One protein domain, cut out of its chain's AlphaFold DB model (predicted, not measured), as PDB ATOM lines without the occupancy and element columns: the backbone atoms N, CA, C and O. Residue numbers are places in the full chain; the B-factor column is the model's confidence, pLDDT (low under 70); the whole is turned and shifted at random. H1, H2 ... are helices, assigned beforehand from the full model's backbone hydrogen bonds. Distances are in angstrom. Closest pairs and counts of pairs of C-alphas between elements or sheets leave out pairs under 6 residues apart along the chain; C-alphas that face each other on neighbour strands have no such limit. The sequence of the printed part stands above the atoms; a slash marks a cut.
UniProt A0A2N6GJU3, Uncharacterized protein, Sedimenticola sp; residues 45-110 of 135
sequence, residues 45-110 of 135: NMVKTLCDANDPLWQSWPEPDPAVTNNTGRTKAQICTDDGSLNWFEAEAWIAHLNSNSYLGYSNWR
ATOM      1  N   ASN A  45     404.020 481.207 407.499       88.00
ATOM      2  CA  ASN A  45     405.053 481.548 406.524       88.00
ATOM      3  C   ASN A  45     405.166 480.491 405.417       88.00
ATOM      4  O   ASN A  45     406.260 480.169 404.951       88.00
ATOM      5  N   MET A  46     404.012 479.980 404.968       91.38
ATOM      6  CA  MET A  46     403.928 478.925 403.955       91.38
ATOM      7  C   MET A  46     404.776 479.223 402.713       91.38
ATOM      8  O   MET A  46     405.411 478.323 402.179       91.38
ATOM      9  N   VAL A  47     404.827 480.473 402.251       91.94
ATOM     10  CA  VAL A  47     405.618 480.849 401.068       91.94
ATOM     11  C   VAL A  47     407.102 480.545 401.264       91.94
ATOM     12  O   VAL A  47     407.727 479.957 400.379       91.94
ATOM     13  N   LYS A  48     407.665 480.889 402.429       93.81
ATOM     14  CA  LYS A  48     409.062 480.572 402.738       93.81
ATOM     15  C   LYS A  48     409.279 479.069 402.819       93.81
ATOM     16  O   LYS A  48     410.216 478.565 402.207       93.81
ATOM     17  N   THR A  49     408.385 478.364 403.511       94.75
ATOM     18  CA  THR A  49     408.437 476.906 403.654       94.75
ATOM     19  C   THR A  49     408.431 476.208 402.295       94.75
ATOM     20  O   THR A  49     409.287 475.366 402.028       94.75
ATOM     21  N   LEU A  50     407.506 476.584 401.407       94.69
ATOM     22  CA  LEU A  50     407.390 476.008 400.068       94.69
ATOM     23  C   LEU A  50     408.601 476.346 399.197       94.69
ATOM     24  O   LEU A  50     409.069 475.486 398.449       94.69
ATOM     25  N   CYS A  51     409.136 477.566 399.296       94.88
ATOM     26  CA  CYS A  51     410.336 477.905 398.544       94.88
ATOM     27  C   CYS A  51     411.562 477.111 399.011       94.88
ATOM     28  O   CYS A  51     412.256 476.528 398.177       94.88
ATOM     29  N   ASP A  52     411.811 477.047 400.322       95.81
ATOM     30  CA  ASP A  52     412.954 476.322 400.892       95.81
ATOM     31  C   ASP A  52     412.894 474.826 400.567       95.81
ATOM     32  O   ASP A  52     413.921 474.190 400.325       95.81
ATOM     33  N   ALA A  53     411.682 474.273 400.510       96.62
ATOM     34  CA  ALA A  53     411.428 472.894 400.110       96.62
ATOM     35  C   ALA A  53     411.486 472.665 398.589       96.62
ATOM     36  O   ALA A  53     411.411 471.517 398.147       96.62
ATOM     37  N   ASN A  54     411.617 473.724 397.781       94.75
ATOM     38  CA  ASN A  54     411.505 473.672 396.324       94.75
ATOM     39  C   ASN A  54     410.192 473.002 395.859       94.75
ATOM     40  O   ASN A  54     410.184 472.183 394.935       94.75
ATOM     41  N   ASP A  55     409.090 473.326 396.533       95.38
ATOM     42  CA  ASP A  55     407.800 472.663 396.363       95.38
ATOM     43  C   ASP A  55     407.190 472.909 394.962       95.38
ATOM     44  O   ASP A  55     407.289 474.025 394.434       95.38
ATOM     45  N   PRO A  56     406.525 471.913 394.337       95.31
ATOM     46  CA  PRO A  56     405.880 472.079 393.034       95.31
ATOM     47  C   PRO A  56     404.865 473.226 392.958       95.31
ATOM     48  O   PRO A  56     404.761 473.862 391.909       95.31
ATOM     49  N   LEU A  57     404.136 473.515 394.041       93.44
ATOM     50  CA  LEU A  57     403.189 474.628 394.107       93.44
ATOM     51  C   LEU A  57     403.906 475.978 394.019       93.44
ATOM     52  O   LEU A  57     403.439 476.883 393.333       93.44
ATOM     53  N   TRP A  58     405.056 476.108 394.682       92.88
ATOM     54  CA  TRP A  58     405.902 477.296 394.574       92.88
ATOM     55  C   TRP A  58     406.531 477.413 393.183       92.88
ATOM     56  O   TRP A  58     406.571 478.489 392.584       92.88
ATOM     57  N   GLN A  59     406.992 476.291 392.628       92.50
ATOM     58  CA  GLN A  59     407.609 476.279 391.306       92.50
ATOM     59  C   GLN A  59     406.631 476.634 390.185       92.50
ATOM     60  O   GLN A  59     407.047 477.275 389.216       92.50
ATOM     61  N   SER A  60     405.353 476.275 390.326       93.06
ATOM     62  CA  SER A  60     404.311 476.571 389.340       93.06
ATOM     63  C   SER A  60     403.801 478.015 389.376       93.06
ATOM     64  O   SER A  60     403.036 478.390 388.486       93.06
ATOM     65  N   TRP A  61     404.211 478.832 390.353       89.44
ATOM     66  CA  TRP A  61     403.820 480.242 390.416       89.44
ATOM     67  C   TRP A  61     404.440 481.011 389.229       89.44
ATOM     68  O   TRP A  61     405.670 480.982 389.068       89.44
ATOM     69  N   PRO A  62     403.616 481.606 388.335       80.19
ATOM     70  CA  PRO A  62     404.082 482.119 387.051       80.19
ATOM     71  C   PRO A  62     405.005 483.332 387.186       80.19
ATOM     72  O   PRO A  62     404.835 484.173 388.062       80.19
ATOM     73  N   GLU A  63     405.948 483.433 386.245       68.19
ATOM     74  CA  GLU A  63     406.878 484.556 386.086       68.19
ATOM     75  C   GLU A  63     406.646 485.264 384.726       68.19
ATOM     76  O   GLU A  63     406.464 484.568 383.720       68.19
ATOM     77  N   PRO A  64     406.695 486.613 384.644       62.69
ATOM     78  CA  PRO A  64     406.825 487.535 385.773       62.69
ATOM     79  C   PRO A  64     405.558 487.527 386.639       62.69
ATOM     80  O   PRO A  64     404.449 487.516 386.101       62.69
ATOM     81  N   ASP A  65     405.738 487.529 387.965       64.12
ATOM     82  CA  ASP A  65     404.633 487.607 388.931       64.12
ATOM     83  C   ASP A  65     403.716 488.792 388.553       64.12
ATOM     84  O   ASP A  65     404.214 489.906 388.336       64.12
ATOM     85  N   PRO A  66     402.388 488.602 388.431       56.81
ATOM     86  CA  PRO A  66     401.467 489.689 388.110       56.81
ATOM     87  C   PRO A  66     401.582 490.901 389.060       56.81
ATOM     88  O   PRO A  66     401.274 492.016 388.632       56.81
ATOM     89  N   ALA A  67     402.102 490.747 390.284       58.50
ATOM     90  CA  ALA A  67     402.399 491.852 391.205       58.50
ATOM     91  C   ALA A  67     403.563 492.767 390.761       58.50
ATOM     92  O   ALA A  67     403.672 493.905 391.231       58.50
ATOM     93  N   VAL A  68     404.416 492.318 389.830       63.72
ATOM     94  CA  VAL A  68     405.522 493.104 389.242       63.72
ATOM     95  C   VAL A  68     404.997 494.172 388.274       63.72
ATOM     96  O   VAL A  68     405.713 495.116 387.922       63.72
ATOM     97  N   THR A  69     403.723 494.095 387.876       57.88
ATOM     98  CA  THR A  69     403.108 495.142 387.062       57.88
ATOM     99  C   THR A  69     402.977 496.424 387.897       57.88
ATOM    100  O   THR A  69     402.154 496.511 388.798       57.88
ATOM    101  N   ASN A  70     403.821 497.421 387.583       59.59
ATOM    102  CA  ASN A  70     403.959 498.754 388.210       59.59
ATOM    103  C   ASN A  70     405.038 498.924 389.306       59.59
ATOM    104  O   ASN A  70     404.942 499.865 390.094       59.59
ATOM    105  N   ASN A  71     406.087 498.089 389.356       64.06
ATOM    106  CA  ASN A  71     407.154 498.154 390.383       64.06
ATOM    107  C   ASN A  71     406.636 497.985 391.828       64.06
ATOM    108  O   ASN A  71     407.268 498.426 392.788       64.06
ATOM    109  N   THR A  72     405.474 497.362 391.986       67.75
ATOM    110  CA  THR A  72     404.793 497.169 393.271       67.75
ATOM    111  C   THR A  72     405.098 495.825 393.930       67.75
ATOM    112  O   THR A  72     404.671 495.607 395.061       67.75
ATOM    113  N   GLY A  73     405.836 494.936 393.262       76.56
ATOM    114  CA  GLY A  73     406.153 493.589 393.739       76.56
ATOM    115  C   GLY A  73     407.581 493.157 393.416       76.56
ATOM    116  O   GLY A  73     408.254 493.746 392.566       76.56
ATOM    117  N   ARG A  74     408.040 492.133 394.132       84.69
ATOM    118  CA  ARG A  74     409.308 491.423 393.947       84.69
ATOM    119  C   ARG A  74     409.089 490.168 393.097       84.69
ATOM    120  O   ARG A  74     407.982 489.660 392.996       84.69
ATOM    121  N   THR A  75     410.159 489.650 392.498       87.38
ATOM    122  CA  THR A  75     410.146 488.328 391.836       87.38
ATOM    123  C   THR A  75     410.063 487.199 392.865       87.38
ATOM    124  O   THR A  75     410.483 487.389 394.013       87.38
ATOM    125  N   LYS A  76     409.645 485.988 392.461       87.75
ATOM    126  CA  LYS A  76     409.596 484.841 393.387       87.75
ATOM    127  C   LYS A  76     410.964 484.555 394.017       87.75
ATOM    128  O   LYS A  76     411.075 484.297 395.212       87.75
ATOM    129  N   ALA A  77     412.036 484.687 393.233       89.06
ATOM    130  CA  ALA A  77     413.403 484.485 393.708       89.06
ATOM    131  C   ALA A  77     413.800 485.492 394.804       89.06
ATOM    132  O   ALA A  77     414.440 485.114 395.786       89.06
ATOM    133  N   GLN A  78     413.398 486.760 394.661       90.12
ATOM    134  CA  GLN A  78     413.634 487.791 395.675       90.12
ATOM    135  C   GLN A  78     412.830 487.517 396.948       90.12
ATOM    136  O   GLN A  78     413.409 487.503 398.027       90.12
ATOM    137  N   ILE A  79     411.533 487.211 396.814       88.81
ATOM    138  CA  ILE A  79     410.660 486.846 397.942       88.81
ATOM    139  C   ILE A  79     411.279 485.709 398.762       88.81
ATOM    140  O   ILE A  79     411.332 485.778 399.987       88.81
ATOM    141  N   CYS A  80     411.786 484.683 398.080       91.06
ATOM    142  CA  CYS A  80     412.393 483.531 398.729       91.06
ATOM    143  C   CYS A  80     413.737 483.821 399.408       91.06
ATOM    144  O   CYS A  80     414.015 483.275 400.473       91.06
ATOM    145  N   THR A  81     414.571 484.664 398.788       93.06
ATOM    146  CA  THR A  81     415.879 485.050 399.346       93.06
ATOM    147  C   THR A  81     415.728 485.933 400.586       93.06
ATOM    148  O   THR A  81     416.602 485.919 401.452       93.06
ATOM    149  N   ASP A  82     414.624 486.678 400.674       89.56
ATOM    150  CA  ASP A  82     414.236 487.424 401.866       89.56
ATOM    151  C   ASP A  82     413.661 486.454 402.932       89.56
ATOM    152  O   ASP A  82     414.245 485.421 403.263       89.56
ATOM    153  N   ASP A  83     412.514 486.773 403.522       86.38
ATOM    154  CA  ASP A  83     411.865 485.991 404.579       86.38
ATOM    155  C   ASP A  83     410.611 485.243 404.099       86.38
ATOM    156  O   ASP A  83     409.927 484.622 404.912       86.38
ATOM    157  N   GLY A  84     410.307 485.290 402.796       87.88
ATOM    158  CA  GLY A  84     409.079 484.748 402.208       87.88
ATOM    159  C   GLY A  84     407.821 485.554 402.529       87.88
ATOM    160  O   GLY A  84     406.727 485.148 402.139       87.88
ATOM    161  N   SER A  85     407.946 486.705 403.198       86.88
ATOM    162  CA  SER A  85     406.805 487.588 403.419       86.88
ATOM    163  C   SER A  85     406.291 488.147 402.101       86.88
ATOM    164  O   SER A  85     407.073 488.378 401.181       86.88
ATOM    165  N   LEU A  86     404.986 488.396 402.022       86.06
ATOM    166  CA  LEU A  86     404.355 488.998 400.853       86.06
ATOM    167  C   LEU A  86     403.802 490.384 401.199       86.06
ATOM    168  O   LEU A  86     403.211 490.602 402.265       86.06
ATOM    169  N   ASN A  87     403.979 491.332 400.281       82.81
ATOM    170  CA  ASN A  87     403.212 492.571 400.294       82.81
ATOM    171  C   ASN A  87     401.768 492.313 399.818       82.81
ATOM    172  O   ASN A  87     401.437 491.214 399.384       82.81
ATOM    173  N   TRP A  88     400.893 493.321 399.892       80.12
ATOM    174  CA  TRP A  88     399.483 493.159 399.517       80.12
ATOM    175  C   TRP A  88     399.283 492.602 398.096       80.12
ATOM    176  O   TRP A  88     398.504 491.673 397.907       80.12
ATOM    177  N   PHE A  89     399.986 493.147 397.102       82.00
ATOM    178  CA  PHE A  89     399.839 492.736 395.705       82.00
ATOM    179  C   PHE A  89     400.388 491.327 395.465       82.00
ATOM    180  O   PHE A  89     399.744 490.527 394.790       82.00
ATOM    181  N   GLU A  90     401.542 491.015 396.060       86.44
ATOM    182  CA  GLU A  90     402.146 489.678 396.012       86.44
ATOM    183  C   GLU A  90     401.225 488.637 396.683       86.44
ATOM    184  O   GLU A  90     401.036 487.536 396.169       86.44
ATOM    185  N   ALA A  91     400.582 488.996 397.800       85.56
ATOM    186  CA  ALA A  91     399.646 488.131 398.515       85.56
ATOM    187  C   ALA A  91     398.371 487.843 397.706       85.56
ATOM    188  O   ALA A  91     397.932 486.695 397.659       85.56
ATOM    189  N   GLU A  92     397.797 488.842 397.027       84.69
ATOM    190  CA  GLU A  92     396.653 488.635 396.124       84.69
ATOM    191  C   GLU A  92     397.016 487.735 394.933       84.69
ATOM    192  O   GLU A  92     396.253 486.835 394.573       84.69
ATOM    193  N   ALA A  93     398.204 487.927 394.349       86.88
ATOM    194  CA  ALA A  93     398.715 487.068 393.283       86.88
ATOM    195  C   ALA A  93     398.917 485.620 393.760       86.88
ATOM    196  O   ALA A  93     398.541 484.672 393.064       86.88
ATOM    197  N   TRP A  94     399.458 485.441 394.965       89.69
ATOM    198  CA  TRP A  94     399.626 484.128 395.578       89.69
ATOM    199  C   TRP A  94     398.280 483.452 395.877       89.69
ATOM    200  O   TRP A  94     398.093 482.280 395.561       89.69
ATOM    201  N   ILE A  95     397.293 484.188 396.392       89.75
ATOM    202  CA  ILE A  95     395.930 483.677 396.603       89.75
ATOM    203  C   ILE A  95     395.299 483.205 395.293       89.75
ATOM    204  O   ILE A  95     394.711 482.122 395.248       89.75
ATOM    205  N   ALA A  96     395.417 483.992 394.222       89.94
ATOM    206  CA  ALA A  96     394.907 483.605 392.911       89.94
ATOM    207  C   ALA A  96     395.541 482.289 392.428       89.94
ATOM    208  O   ALA A  96     394.846 481.440 391.867       89.94
ATOM    209  N   HIS A  97     396.833 482.094 392.710       91.50
ATOM    210  CA  HIS A  97     397.554 480.855 392.423       91.50
ATOM    211  C   HIS A  97     397.066 479.669 393.264       91.50
ATOM    212  O   HIS A  97     396.809 478.599 392.716       91.50
ATOM    213  N   LEU A  98     396.850 479.843 394.573       92.88
ATOM    214  CA  LEU A  98     396.261 478.793 395.418       92.88
ATOM    215  C   LEU A  98     394.880 478.368 394.903       92.88
ATOM    216  O   LEU A  98     394.570 477.178 394.841       92.88
ATOM    217  N   ASN A  99     394.070 479.347 394.499       92.81
ATOM    218  CA  ASN A  99     392.717 479.122 394.009       92.81
ATOM    219  C   ASN A  99     392.690 478.415 392.655       92.81
ATOM    220  O   ASN A  99     391.900 477.489 392.470       92.81
ATOM    221  N   SER A 100     393.567 478.803 391.724       94.12
ATOM    222  CA  SER A 100     393.662 478.157 390.410       94.12
ATOM    223  C   SER A 100     394.157 476.711 390.509       94.12
ATOM    224  O   SER A 100     393.702 475.860 389.748       94.12
ATOM    225  N   ASN A 101     395.024 476.413 391.483       94.19
ATOM    226  CA  ASN A 101     395.529 475.064 391.742       94.19
ATOM    227  C   ASN A 101     394.616 474.234 392.655       94.19
ATOM    228  O   ASN A 101     394.919 473.070 392.907       94.19
ATOM    229  N   SER A 102     393.511 474.805 393.151       94.12
ATOM    230  CA  SER A 102     392.634 474.159 394.137       94.12
ATOM    231  C   SER A 102     393.433 473.576 395.313       94.12
ATOM    232  O   SER A 102     393.285 472.402 395.663       94.12
ATOM    233  N   TYR A 103     394.346 474.374 395.875       92.56
ATOM    234  CA  TYR A 103     395.277 473.917 396.906       92.56
ATOM    235  C   TYR A 103     394.527 473.297 398.094       92.56
ATOM    236  O   TYR A 103     393.584 473.889 398.625       92.56
ATOM    237  N   LEU A 104     394.931 472.078 398.475       91.69
ATOM    238  CA  LEU A 104     394.275 471.237 399.490       91.69
ATOM    239  C   LEU A 104     392.775 470.973 399.234       91.69
ATOM    240  O   LEU A 104     392.035 470.654 400.158       91.69
ATOM    241  N   GLY A 105     392.330 471.067 397.978       91.50
ATOM    242  CA  GLY A 105     390.935 470.866 397.575       91.50
ATOM    243  C   GLY A 105     390.070 472.127 397.631       91.50
ATOM    244  O   GLY A 105     388.866 472.032 397.400       91.50
ATOM    245  N   TYR A 106     390.656 473.297 397.904       90.00
ATOM    246  CA  TYR A 106     389.932 474.557 398.071       90.00
ATOM    247  C   TYR A 106     390.332 475.595 397.021       90.00
ATOM    248  O   TYR A 106     391.513 475.767 396.725       90.00
ATOM    249  N   SER A 107     389.345 476.321 396.489       91.94
ATOM    250  CA  SER A 107     389.526 477.294 395.397       91.94
ATOM    251  C   SER A 107     389.077 478.722 395.747       91.94
ATOM    252  O   SER A 107     388.864 479.551 394.864       91.94
ATOM    253  N   ASN A 108     388.872 479.008 397.030       88.94
ATOM    254  CA  ASN A 108     388.419 480.301 397.559       88.94
ATOM    255  C   ASN A 108     389.205 480.680 398.818       88.94
ATOM    256  O   ASN A 108     388.623 481.148 399.797       88.94
ATOM    257  N   TRP A 109     390.518 480.465 398.775       89.94
ATOM    258  CA  TRP A 109     391.518 481.134 399.598       89.94
ATOM    259  C   TRP A 109     391.414 482.652 399.449       89.94
ATOM    260  O   TRP A 109     391.050 483.158 398.384       89.94
ATOM    261  N   ARG A 110     391.698 483.376 400.531       86.44
ATOM    262  CA  ARG A 110     391.598 484.835 400.627       86.44
ATOM    263  C   ARG A 110     392.386 485.359 401.825       86.44
ATOM    264  O   ARG A 110     392.728 484.603 402.737       86.44
TER     265      ARG A 110
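This is residues 45 to 110 of the 135 residues of an uncharacterized protein of Sedimenticola sp (UniProt A0A2N6GJU3). Three short helices, H1, H2 and H3, make a small cluster on one side, with H1 between the other two, while the one long helix, H4, runs across a gap from them, roughly along the longest direction of the whole. The unnamed stretch of residues 60 to 75 swings out past the end where H4 begins, and beyond the other end of H4 the last residues, 101 to 110, turn at Gly 105 and fold back toward it. The printed part has 66 residues, with four named helices in the order H1, H2, H3, H4 and no named strand. The class is all helix, although under half of the residues, 30 of the 66, are in named elements. The whole is compact, with a radius of gyration of the C-alphas of 11.1 A and spans of 32 by 25 by 18 A.

H1, residues 46 to 52, touches H2, residues 56 to 59; their closest C-alphas are those of Leu 50 and Trp 58, 5.8 A apart. H1 also touches H3, residues 76 to 81, with the C-alphas of Cys 51 and Cys 80 the closest at 6.0 A. The lines of H1 and H3 are about perpendicular, at 77 degrees. H2 and H3 are only just apart, with a closest distance of 8.5 A between their C-alphas. H4, residues 88 to 100, touches no helix, but H4 and H2 are near each other, with 5 pairs of C-alphas within 10 A. H4 is apart from H1 and from H3. In H1, H3 and H4 every O i to N i+4 pair is within hydrogen-bond range; H2 is too short for such a pair, and its one O i to N i+3 pair is within range.

H1 begins at C-alpha 46, (403.928, 478.925, 403.955), and measures 9.9 A from first to last C-alpha. H2, four residues, measures 4.9 A. H3 measures 8.7 A, from Lys 76 to Thr 81, where the C-alpha is at (415.879, 485.050, 399.346). H4, 13 residues, is the longest helix and measures 18.5 A; it ends at C-alpha 100, (393.662, 478.157, 390.410).

The two C-alphas farthest apart are those of Asn 71 and Gly 105, at 32.5 A, while those of Asn 45 and Arg 110, the first and last printed, are 15.1 A apart. The printed part has no cut. The link from H1 to H2 is tight, that from H3 to H4 is short, and that from H2 to H3 is long, with 16 residues. The mean pLDDT of the printed part is 85.7, and residues 63 to 72, within that long link, are under 70.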